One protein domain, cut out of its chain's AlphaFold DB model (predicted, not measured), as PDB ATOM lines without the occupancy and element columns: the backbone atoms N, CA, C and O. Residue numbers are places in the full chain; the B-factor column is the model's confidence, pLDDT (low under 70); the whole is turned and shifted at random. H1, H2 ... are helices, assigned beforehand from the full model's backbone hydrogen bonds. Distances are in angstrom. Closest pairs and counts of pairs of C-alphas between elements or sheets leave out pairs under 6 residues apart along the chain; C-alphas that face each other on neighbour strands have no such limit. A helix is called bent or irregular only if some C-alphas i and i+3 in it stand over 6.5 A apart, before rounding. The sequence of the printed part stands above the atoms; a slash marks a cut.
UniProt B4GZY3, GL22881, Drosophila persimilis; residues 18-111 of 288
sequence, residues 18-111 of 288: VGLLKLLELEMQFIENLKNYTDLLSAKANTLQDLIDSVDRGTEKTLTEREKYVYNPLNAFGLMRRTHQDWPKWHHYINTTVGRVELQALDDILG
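AT A GLANCE: This is residues 18 to 111 of the 288 residues of the protein "GL22881" of Drosophila persimilis (UniProt B4GZY3). A long, thin, loosely closed helical hairpin: the single long helix H1 makes most of the length, and beyond residue 55 of H1 the backbone turns through the short helix H2 and folds back along H1 as a broken line of the bent helix H3 and then H4. Only H4 packs on H1, and residues 18 to 25 of H1 stick out free. The printed part has 94 residues, with four named helices in the order H1, H2, H3, H4 and no named strand; the class is all helix. The whole is extended, a rod spanning 74 by 23 by 16 A, with a radius of gyration of the C-alphas of 22.1 A.

HOW THE PARTS SIT: H1, residues 18 to 55, touches H4, residues 100 to 111, with its residues 26 to 37 alone. Their closest C-alphas, of Asn 33 and Glu 102, are 5.9 A apart, and they run opposite ways at a shallow tilt of 24 degrees. H3, residues 73 to 95, was assigned as one helix by its hydrogen bonds but is bent, with C-alphas 84 and 87 6.5 A apart; its arms H3a, residues 73 to 84, and H3b, residues 87 to 95, stand at a steep tilt of 38 degrees. H1 and H3b are near each other, with 8 pairs of C-alphas within 10 A. H1 and H3a are apart. H2, residues 63 to 71, and H3a touch only at the corner, and only just, with 3 pairs of C-alphas within 8 A; the closest are those of Val 70 and Ala 76, at 5.1 A, and the lines are about perpendicular at 88 degrees. H1 and H2 are apart. In H1, H2, H3a, H3b and H4 every O i to N i+4 pair is within hydrogen-bond range.

IN THESE COORDINATES: H1 runs 55.9 A from C-alpha 18 at (45.747, -27.138, 3.892) to C-alpha 55 at (-6.515, -23.620, -15.709). H2 measures 12.4 A, H3a 16.2 A and H3b 12.2 A. H4 measures 16.4 A and ends with C-alpha 111 at (32.586, -39.334, -2.083).

THE WHOLE: The C-alphas farthest apart, of Val 18 and Tyr 71, are 73.7 A apart. The printed part has no cut and no long link. Its mean pLDDT is 91.8; residues 57 to 61 are under 70.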
ATOM      1  N   VAL A  18      45.976 -26.838   5.313       82.88
ATOM      2  CA  VAL A  18      45.747 -27.138   3.892       82.88
ATOM      3  C   VAL A  18      44.618 -28.159   3.726       82.88
ATOM      4  O   VAL A  18      43.755 -27.973   2.876       82.88
ATOM      5  N   GLY A  19      44.578 -29.198   4.566       81.88
ATOM      6  CA  GLY A  19      43.473 -30.158   4.598       81.88
ATOM      7  C   GLY A  19      42.138 -29.498   4.953       81.88
ATOM      8  O   GLY A  19      41.148 -29.691   4.256       81.88
ATOM      9  N   LEU A  20      42.114 -28.646   5.981       87.31
ATOM     10  CA  LEU A  20      40.900 -27.909   6.359       87.31
ATOM     11  C   LEU A  20      40.432 -26.926   5.275       87.31
ATOM     12  O   LEU A  20      39.230 -26.781   5.068       87.31
ATOM     13  N   LEU A  21      41.355 -26.285   4.549       88.06
ATOM     14  CA  LEU A  21      41.010 -25.435   3.404       88.06
ATOM     15  C   LEU A  21      40.320 -26.236   2.294       88.06
ATOM     16  O   LEU A  21      39.316 -25.779   1.758       88.06
ATOM     17  N   LYS A  22      40.784 -27.458   2.013       88.75
ATOM     18  CA  LYS A  22      40.116 -28.353   1.056       88.75
ATOM     19  C   LYS A  22      38.700 -28.729   1.492       88.75
ATOM     20  O   LYS A  22      37.821 -28.836   0.643       88.75
ATOM     21  N   LEU A  23      38.455 -28.908   2.793       91.00
ATOM     22  CA  LEU A  23      37.097 -29.145   3.298       91.00
ATOM     23  C   LEU A  23      36.190 -27.935   3.117       91.00
ATOM     24  O   LEU A  23      35.030 -28.106   2.753       91.00
ATOM     25  N   LEU A  24      36.718 -26.731   3.329       91.69
ATOM     26  CA  LEU A  24      35.967 -25.507   3.078       91.69
ATOM     27  C   LEU A  24      35.623 -25.365   1.588       91.69
ATOM     28  O   LEU A  24      34.483 -25.063   1.248       91.69
ATOM     29  N   GLU A  25      36.570 -25.645   0.689       92.38
ATOM     30  CA  GLU A  25      36.316 -25.669  -0.759       92.38
ATOM     31  C   GLU A  25      35.257 -26.715  -1.142       92.38
ATOM     32  O   GLU A  25      34.385 -26.448  -1.971       92.38
ATOM     33  N   LEU A  26      35.297 -27.892  -0.515       94.06
ATOM     34  CA  LEU A  26      34.323 -28.963  -0.720       94.06
ATOM     35  C   LEU A  26      32.923 -28.551  -0.240       94.06
ATOM     36  O   LEU A  26      31.943 -28.776  -0.952       94.06
ATOM     37  N   GLU A  27      32.815 -27.904   0.923       95.12
ATOM     38  CA  GLU A  27      31.557 -27.346   1.429       95.12
ATOM     39  C   GLU A  27      31.009 -26.264   0.487       95.12
ATOM     40  O   GLU A  27      29.825 -26.278   0.150       95.12
ATOM     41  N   MET A  28      31.864 -25.368  -0.011       96.31
ATOM     42  CA  MET A  28      31.462 -24.348  -0.983       96.31
ATOM     43  C   MET A  28      30.882 -24.975  -2.259       96.31
ATOM     44  O   MET A  28      29.810 -24.561  -2.701       96.31
ATOM     45  N   GLN A  29      31.535 -26.009  -2.805       95.81
ATOM     46  CA  GLN A  29      31.040 -26.757  -3.968       95.81
ATOM     47  C   GLN A  29      29.707 -27.455  -3.676       95.81
ATOM     48  O   GLN A  29      28.800 -27.433  -4.510       95.81
ATOM     49  N   PHE A  30      29.560 -28.049  -2.487       96.81
ATOM     50  CA  PHE A  30      28.316 -28.689  -2.061       96.81
ATOM     51  C   PHE A  30      27.155 -27.690  -2.053       96.81
ATOM     52  O   PHE A  30      26.093 -27.953  -2.619       96.81
ATOM     53  N   ILE A  31      27.370 -26.520  -1.445       97.62
ATOM     54  CA  ILE A  31      26.358 -25.468  -1.336       97.62
ATOM     55  C   ILE A  31      26.014 -24.873  -2.703       97.62
ATOM     56  O   ILE A  31      24.840 -24.637  -2.980       97.62
ATOM     57  N   GLU A  32      27.002 -24.628  -3.564       97.19
ATOM     58  CA  GLU A  32      26.767 -24.119  -4.919       97.19
ATOM     59  C   GLU A  32      25.919 -25.089  -5.747       97.19
ATOM     60  O   GLU A  32      24.910 -24.703  -6.336       97.19
ATOM     61  N   ASN A  33      26.266 -26.371  -5.724       96.94
ATOM     62  CA  ASN A  33      25.533 -27.383  -6.462       96.94
ATOM     63  C   ASN A  33      24.105 -27.589  -5.916       96.94
ATOM     64  O   ASN A  33      23.153 -27.746  -6.682       96.94
ATOM     65  N   LEU A  34      23.926 -27.507  -4.593       97.38
ATOM     66  CA  LEU A  34      22.603 -27.547  -3.968       97.38
ATOM     67  C   LEU A  34      21.737 -26.337  -4.356       97.38
ATOM     68  O   LEU A  34      20.529 -26.492  -4.552       97.38
ATOM     69  N   LYS A  35      22.332 -25.145  -4.500       97.94
ATOM     70  CA  LYS A  35      21.631 -23.958  -5.017       97.94
ATOM     71  C   LYS A  35      21.155 -24.190  -6.447       97.94
ATOM     72  O   LYS A  35      19.962 -24.059  -6.696       97.94
ATOM     73  N   ASN A  36      22.036 -24.654  -7.335       97.75
ATOM     74  CA  ASN A  36      21.676 -24.966  -8.724       97.75
ATOM     75  C   ASN A  36      20.540 -25.998  -8.796       97.75
ATOM     76  O   ASN A  36      19.566 -25.820  -9.529       97.75
ATOM     77  N   TYR A  37      20.612 -27.053  -7.980       97.94
ATOM     78  CA  TYR A  37      19.547 -28.049  -7.885       97.94
ATOM     79  C   TYR A  37      18.217 -27.444  -7.408       97.94
ATOM     80  O   TYR A  37      17.151 -27.745  -7.954       97.94
ATOM     81  N   THR A  38      18.274 -26.560  -6.412       97.81
ATOM     82  CA  THR A  38      17.101 -25.858  -5.876       97.81
ATOM     83  C   THR A  38      16.478 -24.929  -6.917       97.81
ATOM     84  O   THR A  38      15.252 -24.874  -7.022       97.81
ATOM     85  N   ASP A  39      17.288 -24.255  -7.732       97.81
ATOM     86  CA  ASP A  39      16.814 -23.395  -8.818       97.81
ATOM     87  C   ASP A  39      16.094 -24.210  -9.899       97.81
ATOM     88  O   ASP A  39      15.015 -23.824 -10.352       97.81
ATOM     89  N   LEU A  40      16.617 -25.390 -10.256       97.62
ATOM     90  CA  LEU A  40      15.955 -26.314 -11.185       97.62
ATOM     91  C   LEU A  40      14.613 -26.823 -10.643       97.62
ATOM     92  O   LEU A  40      13.624 -26.888 -11.382       97.62
ATOM     93  N   LEU A  41      14.556 -27.173  -9.353       97.75
ATOM     94  CA  LEU A  41      13.307 -27.558  -8.694       97.75
ATOM     95  C   LEU A  41      12.308 -26.400  -8.666       97.75
ATOM     96  O   LEU A  41      11.132 -26.603  -8.970       97.75
ATOM     97  N   SER A  42      12.776 -25.192  -8.356       97.88
ATOM     98  CA  SER A  42      11.951 -23.985  -8.308       97.88
ATOM     99  C   SER A  42      11.408 -23.629  -9.688       97.88
ATOM    100  O   SER A  42      10.223 -23.350  -9.822       97.88
ATOM    101  N   ALA A  43      12.218 -23.734 -10.745       97.31
ATOM    102  CA  ALA A  43      11.765 -23.530 -12.120       97.31
ATOM    103  C   ALA A  43      10.675 -24.540 -12.523       97.31
ATOM    104  O   ALA A  43       9.673 -24.166 -13.143       97.31
ATOM    105  N   LYS A  44      10.826 -25.813 -12.128       97.50
ATOM    106  CA  LYS A  44       9.801 -26.840 -12.361       97.50
ATOM    107  C   LYS A  44       8.522 -26.552 -11.576       97.50
ATOM    108  O   LYS A  44       7.435 -26.666 -12.137       97.50
ATOM    109  N   ALA A  45       8.639 -26.165 -10.308       97.88
ATOM    110  CA  ALA A  45       7.502 -25.778  -9.478       97.88
ATOM    111  C   ALA A  45       6.769 -24.558 -10.057       97.88
ATOM    112  O   ALA A  45       5.552 -24.609 -10.193       97.88
ATOM    113  N   ASN A  46       7.499 -23.529 -10.497       97.88
ATOM    114  CA  ASN A  46       6.935 -22.342 -11.141       97.88
ATOM    115  C   ASN A  46       6.192 -22.701 -12.431       97.88
ATOM    116  O   ASN A  46       5.058 -22.291 -12.610       97.88
ATOM    117  N   THR A  47       6.768 -23.562 -13.277       97.38
ATOM    118  CA  THR A  47       6.091 -24.038 -14.500       97.38
ATOM    119  C   THR A  47       4.771 -24.759 -14.182       97.38
ATOM    120  O   THR A  47       3.784 -24.626 -14.904       97.38
ATOM    121  N   LEU A  48       4.738 -25.551 -13.103       96.44
ATOM    122  CA  LEU A  48       3.510 -26.213 -12.651       96.44
ATOM    123  C   LEU A  48       2.516 -25.220 -12.039       96.44
ATOM    124  O   LEU A  48       1.312 -25.396 -12.214       96.44
ATOM    125  N   GLN A  49       3.005 -24.180 -11.366       96.88
ATOM    126  CA  GLN A  49       2.172 -23.100 -10.853       96.88
ATOM    127  C   GLN A  49       1.538 -22.301 -12.000       96.88
ATOM    128  O   GLN A  49       0.333 -22.088 -11.972       96.88
ATOM    129  N   ASP A  50       2.282 -21.993 -13.066       95.50
ATOM    130  CA  ASP A  50       1.755 -21.336 -14.269       95.50
ATOM    131  C   ASP A  50       0.645 -22.170 -14.934       95.50
ATOM    132  O   ASP A  50      -0.371 -21.640 -15.394       95.50
ATOM    133  N   LEU A  51       0.800 -23.503 -14.966       93.94
ATOM    134  CA  LEU A  51      -0.264 -24.399 -15.420       93.94
ATOM    135  C   LEU A  51      -1.503 -24.277 -14.530       93.94
ATOM    136  O   LEU A  51      -2.610 -24.165 -15.065       93.94
ATOM    137  N   ILE A  52      -1.324 -24.337 -13.208       93.25
ATOM    138  CA  ILE A  52      -2.419 -24.203 -12.244       93.25
ATOM    139  C   ILE A  52      -3.128 -22.876 -12.485       93.25
ATOM    140  O   ILE A  52      -4.322 -22.894 -12.749       93.25
ATOM    141  N   ASP A  53      -2.405 -21.766 -12.541       91.94
ATOM    142  CA  ASP A  53      -2.972 -20.429 -12.712       91.94
ATOM    143  C   ASP A  53      -3.681 -20.262 -14.071       91.94
ATOM    144  O   ASP A  53      -4.694 -19.570 -14.174       91.94
ATOM    145  N   SER A  54      -3.212 -20.942 -15.127       88.69
ATOM    146  CA  SER A  54      -3.853 -20.906 -16.452       88.69
ATOM    147  C   SER A  54      -5.162 -21.708 -16.549       88.69
ATOM    148  O   SER A  54      -5.975 -21.468 -17.449       88.69
ATOM    149  N   VAL A  55      -5.367 -22.693 -15.666       85.12
ATOM    150  CA  VAL A  55      -6.515 -23.620 -15.709       85.12
ATOM    151  C   VAL A  55      -7.463 -23.428 -14.526       85.12
ATOM    152  O   VAL A  55      -8.660 -23.716 -14.666       85.12
ATOM    153  N   ASP A  56      -6.953 -22.958 -13.390       80.88
ATOM    154  CA  ASP A  56      -7.709 -22.690 -12.179       80.88
ATOM    155  C   ASP A  56      -8.608 -21.477 -12.402       80.88
ATOM    156  O   ASP A  56      -8.181 -20.338 -12.567       80.88
ATOM    157  N   ARG A  57      -9.908 -21.747 -12.446       69.12
ATOM    158  CA  ARG A  57     -10.940 -20.732 -12.676       69.12
ATOM    159  C   ARG A  57     -11.450 -20.115 -11.387       69.12
ATOM    160  O   ARG A  57     -12.448 -19.405 -11.437       69.12
ATOM    161  N   GLY A  58     -10.826 -20.407 -10.246       62.84
ATOM    162  CA  GLY A  58     -11.294 -19.909  -8.964       62.84
ATOM    163  C   GLY A  58     -12.697 -20.430  -8.668       62.84
ATOM    164  O   GLY A  58     -13.671 -19.691  -8.683       62.84
ATOM    165  N   THR A  59     -12.798 -21.722  -8.355       56.12
ATOM    166  CA  THR A  59     -13.949 -22.328  -7.663       56.12
ATOM    167  C   THR A  59     -15.347 -21.987  -8.211       56.12
ATOM    168  O   THR A  59     -16.061 -21.158  -7.652       56.12
ATOM    169  N   GLU A  60     -15.832 -22.757  -9.184       62.38
ATOM    170  CA  GLU A  60     -17.277 -23.004  -9.278       62.38
ATOM    171  C   GLU A  60     -17.664 -23.896  -8.092       62.38
ATOM    172  O   GLU A  60     -17.417 -25.114  -8.075       62.38
ATOM    173  N   LYS A  61     -18.139 -23.260  -7.017       66.69
ATOM    174  CA  LYS A  61     -18.373 -23.916  -5.721       66.69
ATOM    175  C   LYS A  61     -19.673 -24.699  -5.736       66.69
ATOM    176  O   LYS A  61     -19.761 -25.734  -5.078       66.69
ATOM    177  N   THR A  62     -20.662 -24.225  -6.486       82.31
ATOM    178  CA  THR A  62     -21.987 -24.839  -6.542       82.31
ATOM    179  C   THR A  62     -22.123 -25.770  -7.745       82.31
ATOM    180  O   THR A  62     -21.485 -25.581  -8.782       82.31
ATOM    181  N   LEU A  63     -22.971 -26.794  -7.620       83.12
ATOM    182  CA  LEU A  63     -23.277 -27.713  -8.722       83.12
ATOM    183  C   LEU A  63     -23.847 -26.955  -9.936       83.12
ATOM    184  O   LEU A  63     -23.461 -27.219 -11.069       83.12
ATOM    185  N   THR A  64     -24.696 -25.960  -9.677       86.12
ATOM    186  CA  THR A  64     -25.366 -25.147 -10.697       86.12
ATOM    187  C   THR A  64     -24.390 -24.316 -11.536       86.12
ATOM    188  O   THR A  64     -24.575 -24.190 -12.745       86.12
ATOM    189  N   GLU A  65     -23.330 -23.769 -10.931       86.12
ATOM    190  CA  GLU A  65     -22.271 -23.060 -11.668       86.12
ATOM    191  C   GLU A  65     -21.530 -24.010 -12.619       86.12
ATOM    192  O   GLU A  65     -21.374 -23.693 -13.798       86.12
ATOM    193  N   ARG A  66     -21.195 -25.218 -12.139       87.44
ATOM    194  CA  ARG A  66     -20.516 -26.261 -12.928       87.44
ATOM    195  C   ARG A  66     -21.341 -26.745 -14.105       87.44
ATOM    196  O   ARG A  66     -20.814 -26.914 -15.204       87.44
ATOM    197  N   GLU A  67     -22.635 -26.949 -13.890       87.88
ATOM    198  CA  GLU A  67     -23.573 -27.305 -14.954       87.88
ATOM    199  C   GLU A  67     -23.629 -26.201 -16.014       87.88
ATOM    200  O   GLU A  67     -23.434 -26.464 -17.201       87.88
ATOM    201  N   LYS A  68     -23.800 -24.939 -15.598       89.12
ATOM    202  CA  LYS A  68     -23.823 -23.784 -16.508       89.12
ATOM    203  C   LYS A  68     -22.534 -23.656 -17.323       89.12
ATOM    204  O   LYS A  68     -22.591 -23.298 -18.501       89.12
ATOM    205  N   TYR A  69     -21.388 -23.972 -16.727       86.81
ATOM    206  CA  TYR A  69     -20.106 -23.981 -17.417       86.81
ATOM    207  C   TYR A  69     -20.055 -25.016 -18.539       86.81
ATOM    208  O   TYR A  69     -19.698 -24.662 -19.665       86.81
ATOM    209  N   VAL A  70     -20.432 -26.270 -18.259       89.06
ATOM    210  CA  VAL A  70     -20.390 -27.351 -19.259       89.06
ATOM    211  C   VAL A  70     -21.496 -27.238 -20.310       89.06
ATOM    212  O   VAL A  70     -21.307 -27.721 -21.423       89.06
ATOM    213  N   TYR A  71     -22.607 -26.555 -20.011       91.94
ATOM    214  CA  TYR A  71     -23.642 -26.249 -21.007       91.94
ATOM    215  C   TYR A  71     -23.138 -25.342 -22.135       91.94
ATOM    216  O   TYR A  71     -23.691 -25.372 -23.234       91.94
ATOM    217  N   ASN A  72     -22.089 -24.546 -21.901       90.44
ATOM    218  CA  ASN A  72     -21.460 -23.773 -22.963       90.44
ATOM    219  C   ASN A  72     -20.564 -24.697 -23.820       90.44
ATOM    220  O   ASN A  72     -19.540 -25.189 -23.331       90.44
ATOM    221  N   PRO A  73     -20.873 -24.907 -25.114       94.06
ATOM    222  CA  PRO A  73     -20.131 -25.840 -25.962       94.06
ATOM    223  C   PRO A  73     -18.655 -25.458 -26.160       94.06
ATOM    224  O   PRO A  73     -17.823 -26.346 -26.349       94.06
ATOM    225  N   LEU A  74     -18.289 -24.173 -26.058       91.56
ATOM    226  CA  LEU A  74     -16.888 -23.729 -26.130       91.56
ATOM    227  C   LEU A  74     -16.094 -24.183 -24.898       91.56
ATOM    228  O   LEU A  74     -14.960 -24.657 -25.008       91.56
ATOM    229  N   ASN A  75     -16.720 -24.094 -23.726       89.75
ATOM    230  CA  ASN A  75     -16.157 -24.563 -22.466       89.75
ATOM    231  C   ASN A  75     -16.032 -26.090 -22.435       89.75
ATOM    232  O   ASN A  75     -14.989 -26.603 -22.016       89.75
ATOM    233  N   ALA A  76     -17.062 -26.806 -22.904       92.69
ATOM    234  CA  ALA A  76     -17.075 -28.264 -23.000       92.69
ATOM    235  C   ALA A  76     -15.995 -28.782 -23.962       92.69
ATOM    236  O   ALA A  76     -15.211 -29.659 -23.594       92.69
ATOM    237  N   PHE A  77     -15.884 -28.191 -25.159       94.31
ATOM    238  CA  PHE A  77     -14.835 -28.536 -26.119       94.31
ATOM    239  C   PHE A  77     -13.438 -28.276 -25.546       94.31
ATOM    240  O   PHE A  77     -12.582 -29.163 -25.563       94.31
ATOM    241  N   GLY A  78     -13.211 -27.084 -24.982       91.81
ATOM    242  CA  GLY A  78     -11.928 -26.728 -24.380       91.81
ATOM    243  C   GLY A  78     -11.536 -27.660 -23.230       91.81
ATOM    244  O   GLY A  78     -10.363 -28.016 -23.111       91.81
ATOM    245  N   LEU A  79     -12.501 -28.077 -22.401       91.75
ATOM    246  CA  LEU A  79     -12.294 -29.066 -21.341       91.75
ATOM    247  C   LEU A  79     -11.894 -30.426 -21.909       91.75
ATOM    248  O   LEU A  79     -10.815 -30.906 -21.576       91.75
ATOM    249  N   MET A  80     -12.711 -30.987 -22.801       94.06
ATOM    250  CA  MET A  80     -12.481 -32.300 -23.408       94.06
ATOM    251  C   MET A  80     -11.125 -32.373 -24.122       94.06
ATOM    252  O   MET A  80     -10.379 -33.344 -23.972       94.06
ATOM    253  N   ARG A  81     -10.762 -31.318 -24.860       95.12
ATOM    254  CA  ARG A  81      -9.475 -31.236 -25.552       95.12
ATOM    255  C   ARG A  81      -8.300 -31.150 -24.573       95.12
ATOM    256  O   ARG A  81      -7.339 -31.895 -24.753       95.12
ATOM    257  N   ARG A  82      -8.360 -30.301 -23.531       93.75
ATOM    258  CA  ARG A  82      -7.292 -30.210 -22.508       93.75
ATOM    259  C   ARG A  82      -7.070 -31.551 -21.810       93.75
ATOM    260  O   ARG A  82      -5.927 -31.991 -21.702       93.75
ATOM    261  N   THR A  83      -8.145 -32.213 -21.383       93.75
ATOM    262  CA  THR A  83      -8.055 -33.504 -20.685       93.75
ATOM    263  C   THR A  83      -7.510 -34.611 -21.581       93.75
ATOM    264  O   THR A  83      -6.793 -35.481 -21.102       93.75
ATOM    265  N   HIS A  84      -7.810 -34.580 -22.882       97.12
ATOM    266  CA  HIS A  84      -7.325 -35.587 -23.824       97.12
ATOM    267  C   HIS A  84      -5.885 -35.331 -24.305       97.12
ATOM    268  O   HIS A  84      -5.098 -36.268 -24.396       97.12
ATOM    269  N   GLN A  85      -5.532 -34.081 -24.622       96.25
ATOM    270  CA  GLN A  85      -4.285 -33.754 -25.328       96.25
ATOM    271  C   GLN A  85      -3.183 -33.171 -24.435       96.25
ATOM    272  O   GLN A  85      -2.006 -33.440 -24.682       96.25
ATOM    273  N   ASP A  86      -3.530 -32.361 -23.430       95.81
ATOM    274  CA  ASP A  86      -2.529 -31.649 -22.624       95.81
ATOM    275  C   ASP A  86      -2.136 -32.455 -21.398       95.81
ATOM    276  O   ASP A  86      -0.954 -32.587 -21.094       95.81
ATOM    277  N   TRP A  87      -3.123 -33.005 -20.691       95.25
ATOM    278  CA  TRP A  87      -2.893 -33.692 -19.422       95.25
ATOM    279  C   TRP A  87      -1.893 -34.851 -19.529       95.25
ATOM    280  O   TRP A  87      -1.027 -34.928 -18.662       95.25
ATOM    281  N   PRO A  88      -1.891 -35.693 -20.585       97.69
ATOM    282  CA  PRO A  88      -0.846 -36.704 -20.744       97.69
ATOM    283  C   PRO A  88       0.570 -36.115 -20.865       97.69
ATOM    284  O   PRO A  88       1.518 -36.682 -20.322       97.69
ATOM    285  N   LYS A  89       0.728 -34.962 -21.533       97.31
ATOM    286  CA  LYS A  89       2.026 -34.274 -21.676       97.31
ATOM    287  C   LYS A  89       2.480 -33.666 -20.352       97.31
ATOM    288  O   LYS A  89       3.641 -33.809 -19.985       97.31
ATOM    289  N   TRP A  90       1.558 -33.052 -19.613       97.00
ATOM    290  CA  TRP A  90       1.826 -32.548 -18.268       97.00
ATOM    291  C   TRP A  90       2.165 -33.670 -17.295       97.00
ATOM    292  O   TRP A  90       3.131 -33.552 -16.553       97.00
ATOM    293  N   HIS A  91       1.450 -34.794 -17.348       96.44
ATOM    294  CA  HIS A  91       1.773 -35.982 -16.562       96.44
ATOM    295  C   HIS A  91       3.180 -36.507 -16.883       96.44
ATOM    296  O   HIS A  91       3.945 -36.826 -15.975       96.44
ATOM    297  N   HIS A  92       3.563 -36.537 -18.164       97.00
ATOM    298  CA  HIS A  92       4.932 -36.865 -18.555       97.00
ATOM    299  C   HIS A  92       5.947 -35.872 -17.964       97.00
ATOM    300  O   HIS A  92       6.903 -36.308 -17.331       97.00
ATOM    301  N   TYR A  93       5.710 -34.560 -18.091       97.00
ATOM    302  CA  TYR A  93       6.563 -33.510 -17.519       97.00
ATOM    303  C   TYR A  93       6.682 -33.596 -15.986       97.00
ATOM    304  O   TYR A  93       7.771 -33.458 -15.438       97.00
ATOM    305  N   ILE A  94       5.591 -33.883 -15.273       96.12
ATOM    306  CA  ILE A  94       5.596 -34.071 -13.815       96.12
ATOM    307  C   ILE A  94       6.523 -35.229 -13.432       96.12
ATOM    308  O   ILE A  94       7.323 -35.088 -12.507       96.12
ATOM    309  N   ASN A  95       6.494 -36.322 -14.194       96.31
ATOM    310  CA  ASN A  95       7.323 -37.498 -13.943       96.31
ATOM    311  C   ASN A  95       8.784 -37.352 -14.404       96.31
ATOM    312  O   ASN A  95       9.598 -38.226 -14.101       96.31
ATOM    313  N   THR A  96       9.165 -36.278 -15.109       94.62
ATOM    314  CA  THR A  96      10.577 -36.075 -15.468       94.62
ATOM    315  C   THR A  96      11.395 -35.708 -14.232       94.62
ATOM    316  O   THR A  96      11.094 -34.772 -13.494       94.62
ATOM    317  N   THR A  97      12.470 -36.442 -13.985       93.50
ATOM    318  CA  THR A  97      13.427 -36.098 -12.927       93.50
ATOM    319  C   THR A  97      14.294 -34.930 -13.391       93.50
ATOM    320  O   THR A  97      14.952 -35.053 -14.425       93.50
ATOM    321  N   VAL A  98      14.324 -33.838 -12.631       94.94
ATOM    322  CA  VAL A  98      15.224 -32.699 -12.868       94.94
ATOM    323  C   VAL A  98      16.463 -32.808 -11.987       94.94
ATOM    324  O   VAL A  98      16.420 -33.445 -10.936       94.94
ATOM    325  N   GLY A  99      17.558 -32.195 -12.432       94.94
ATOM    326  CA  GLY A  99      18.751 -32.031 -11.612       94.94
ATOM    327  C   GLY A  99      19.618 -33.283 -11.434       94.94
ATOM    328  O   GLY A  99      20.221 -33.475 -10.384       94.94
ATOM    329  N   ARG A 100      19.637 -34.199 -12.415       95.31
ATOM    330  CA  ARG A 100      20.427 -35.445 -12.319       95.31
ATOM    331  C   ARG A 100      21.931 -35.192 -12.228       95.31
ATOM    332  O   ARG A 100      22.611 -35.922 -11.521       95.31
ATOM    333  N   VAL A 101      22.429 -34.196 -12.962       95.56
ATOM    334  CA  VAL A 101      23.856 -33.840 -12.982       95.56
ATOM    335  C   VAL A 101      24.265 -33.304 -11.616       95.56
ATOM    336  O   VAL A 101      25.276 -33.722 -11.065       95.56
ATOM    337  N   GLU A 102      23.426 -32.450 -11.039       97.12
ATOM    338  CA  GLU A 102      23.614 -31.865  -9.724       97.12
ATOM    339  C   GLU A 102      23.573 -32.957  -8.652       97.12
ATOM    340  O   GLU A 102      24.480 -33.040  -7.833       97.12
ATOM    341  N   LEU A 103      22.593 -33.866  -8.688       94.94
ATOM    342  CA  LEU A 103      22.532 -34.984  -7.739       94.94
ATOM    343  C   LEU A 103      23.775 -35.880  -7.818       94.94
ATOM    344  O   LEU A 103      24.346 -36.213  -6.783       94.94
ATOM    345  N   GLN A 104      24.242 -36.204  -9.025       95.38
ATOM    346  CA  GLN A 104      25.457 -36.997  -9.192       95.38
ATOM    347  C   GLN A 104      26.709 -36.259  -8.694       95.38
ATOM    348  O   GLN A 104      27.557 -36.856  -8.038       95.38
ATOM    349  N   ALA A 105      26.802 -34.948  -8.921       95.25
ATOM    350  CA  ALA A 105      27.885 -34.141  -8.372       95.25
ATOM    351  C   ALA A 105      27.843 -34.073  -6.831       95.25
ATOM    352  O   ALA A 105      28.900 -34.079  -6.201       95.25
ATOM    353  N   LEU A 106      26.658 -34.064  -6.199       94.75
ATOM    354  CA  LEU A 106      26.550 -34.177  -4.736       94.75
ATOM    355  C   LEU A 106      27.088 -35.525  -4.247       94.75
ATOM    356  O   LEU A 106      27.824 -35.552  -3.261       94.75
ATOM    357  N   ASP A 107      26.774 -36.621  -4.939       94.31
ATOM    358  CA  ASP A 107      27.300 -37.948  -4.603       94.31
ATOM    359  C   ASP A 107      28.833 -37.994  -4.712       94.31
ATOM    360  O   ASP A 107      29.502 -38.504  -3.810       94.31
ATOM    361  N   ASP A 108      29.408 -37.392  -5.756       93.06
ATOM    362  CA  ASP A 108      30.861 -37.305  -5.945       93.06
ATOM    363  C   ASP A 108      31.543 -36.463  -4.850       93.06
ATOM    364  O   ASP A 108      32.628 -36.808  -4.370       93.06
ATOM    365  N   ILE A 109      30.904 -35.366  -4.426       93.50
ATOM    366  CA  ILE A 109      31.367 -34.510  -3.324       93.50
ATOM    367  C   ILE A 109      31.331 -35.278  -1.998       93.50
ATOM    368  O   ILE A 109      32.331 -35.320  -1.277       93.50
ATOM    369  N   LEU A 110      30.224 -35.962  -1.696       90.75
ATOM    370  CA  LEU A 110      30.105 -36.844  -0.529       90.75
ATOM    371  C   LEU A 110      31.073 -38.032  -0.611       90.75
ATOM    372  O   LEU A 110      31.484 -38.591   0.408       90.75
ATOM    373  N   GLY A 111      31.486 -38.415  -1.818       89.44
ATOM    374  CA  GLY A 111      32.586 -39.334  -2.083       89.44
ATOM    375  C   GLY A 111      33.898 -38.919  -1.412       89.44
ATOM    376  O   GLY A 111      34.641 -39.792  -0.966       89.44
TER     377      GLY A 111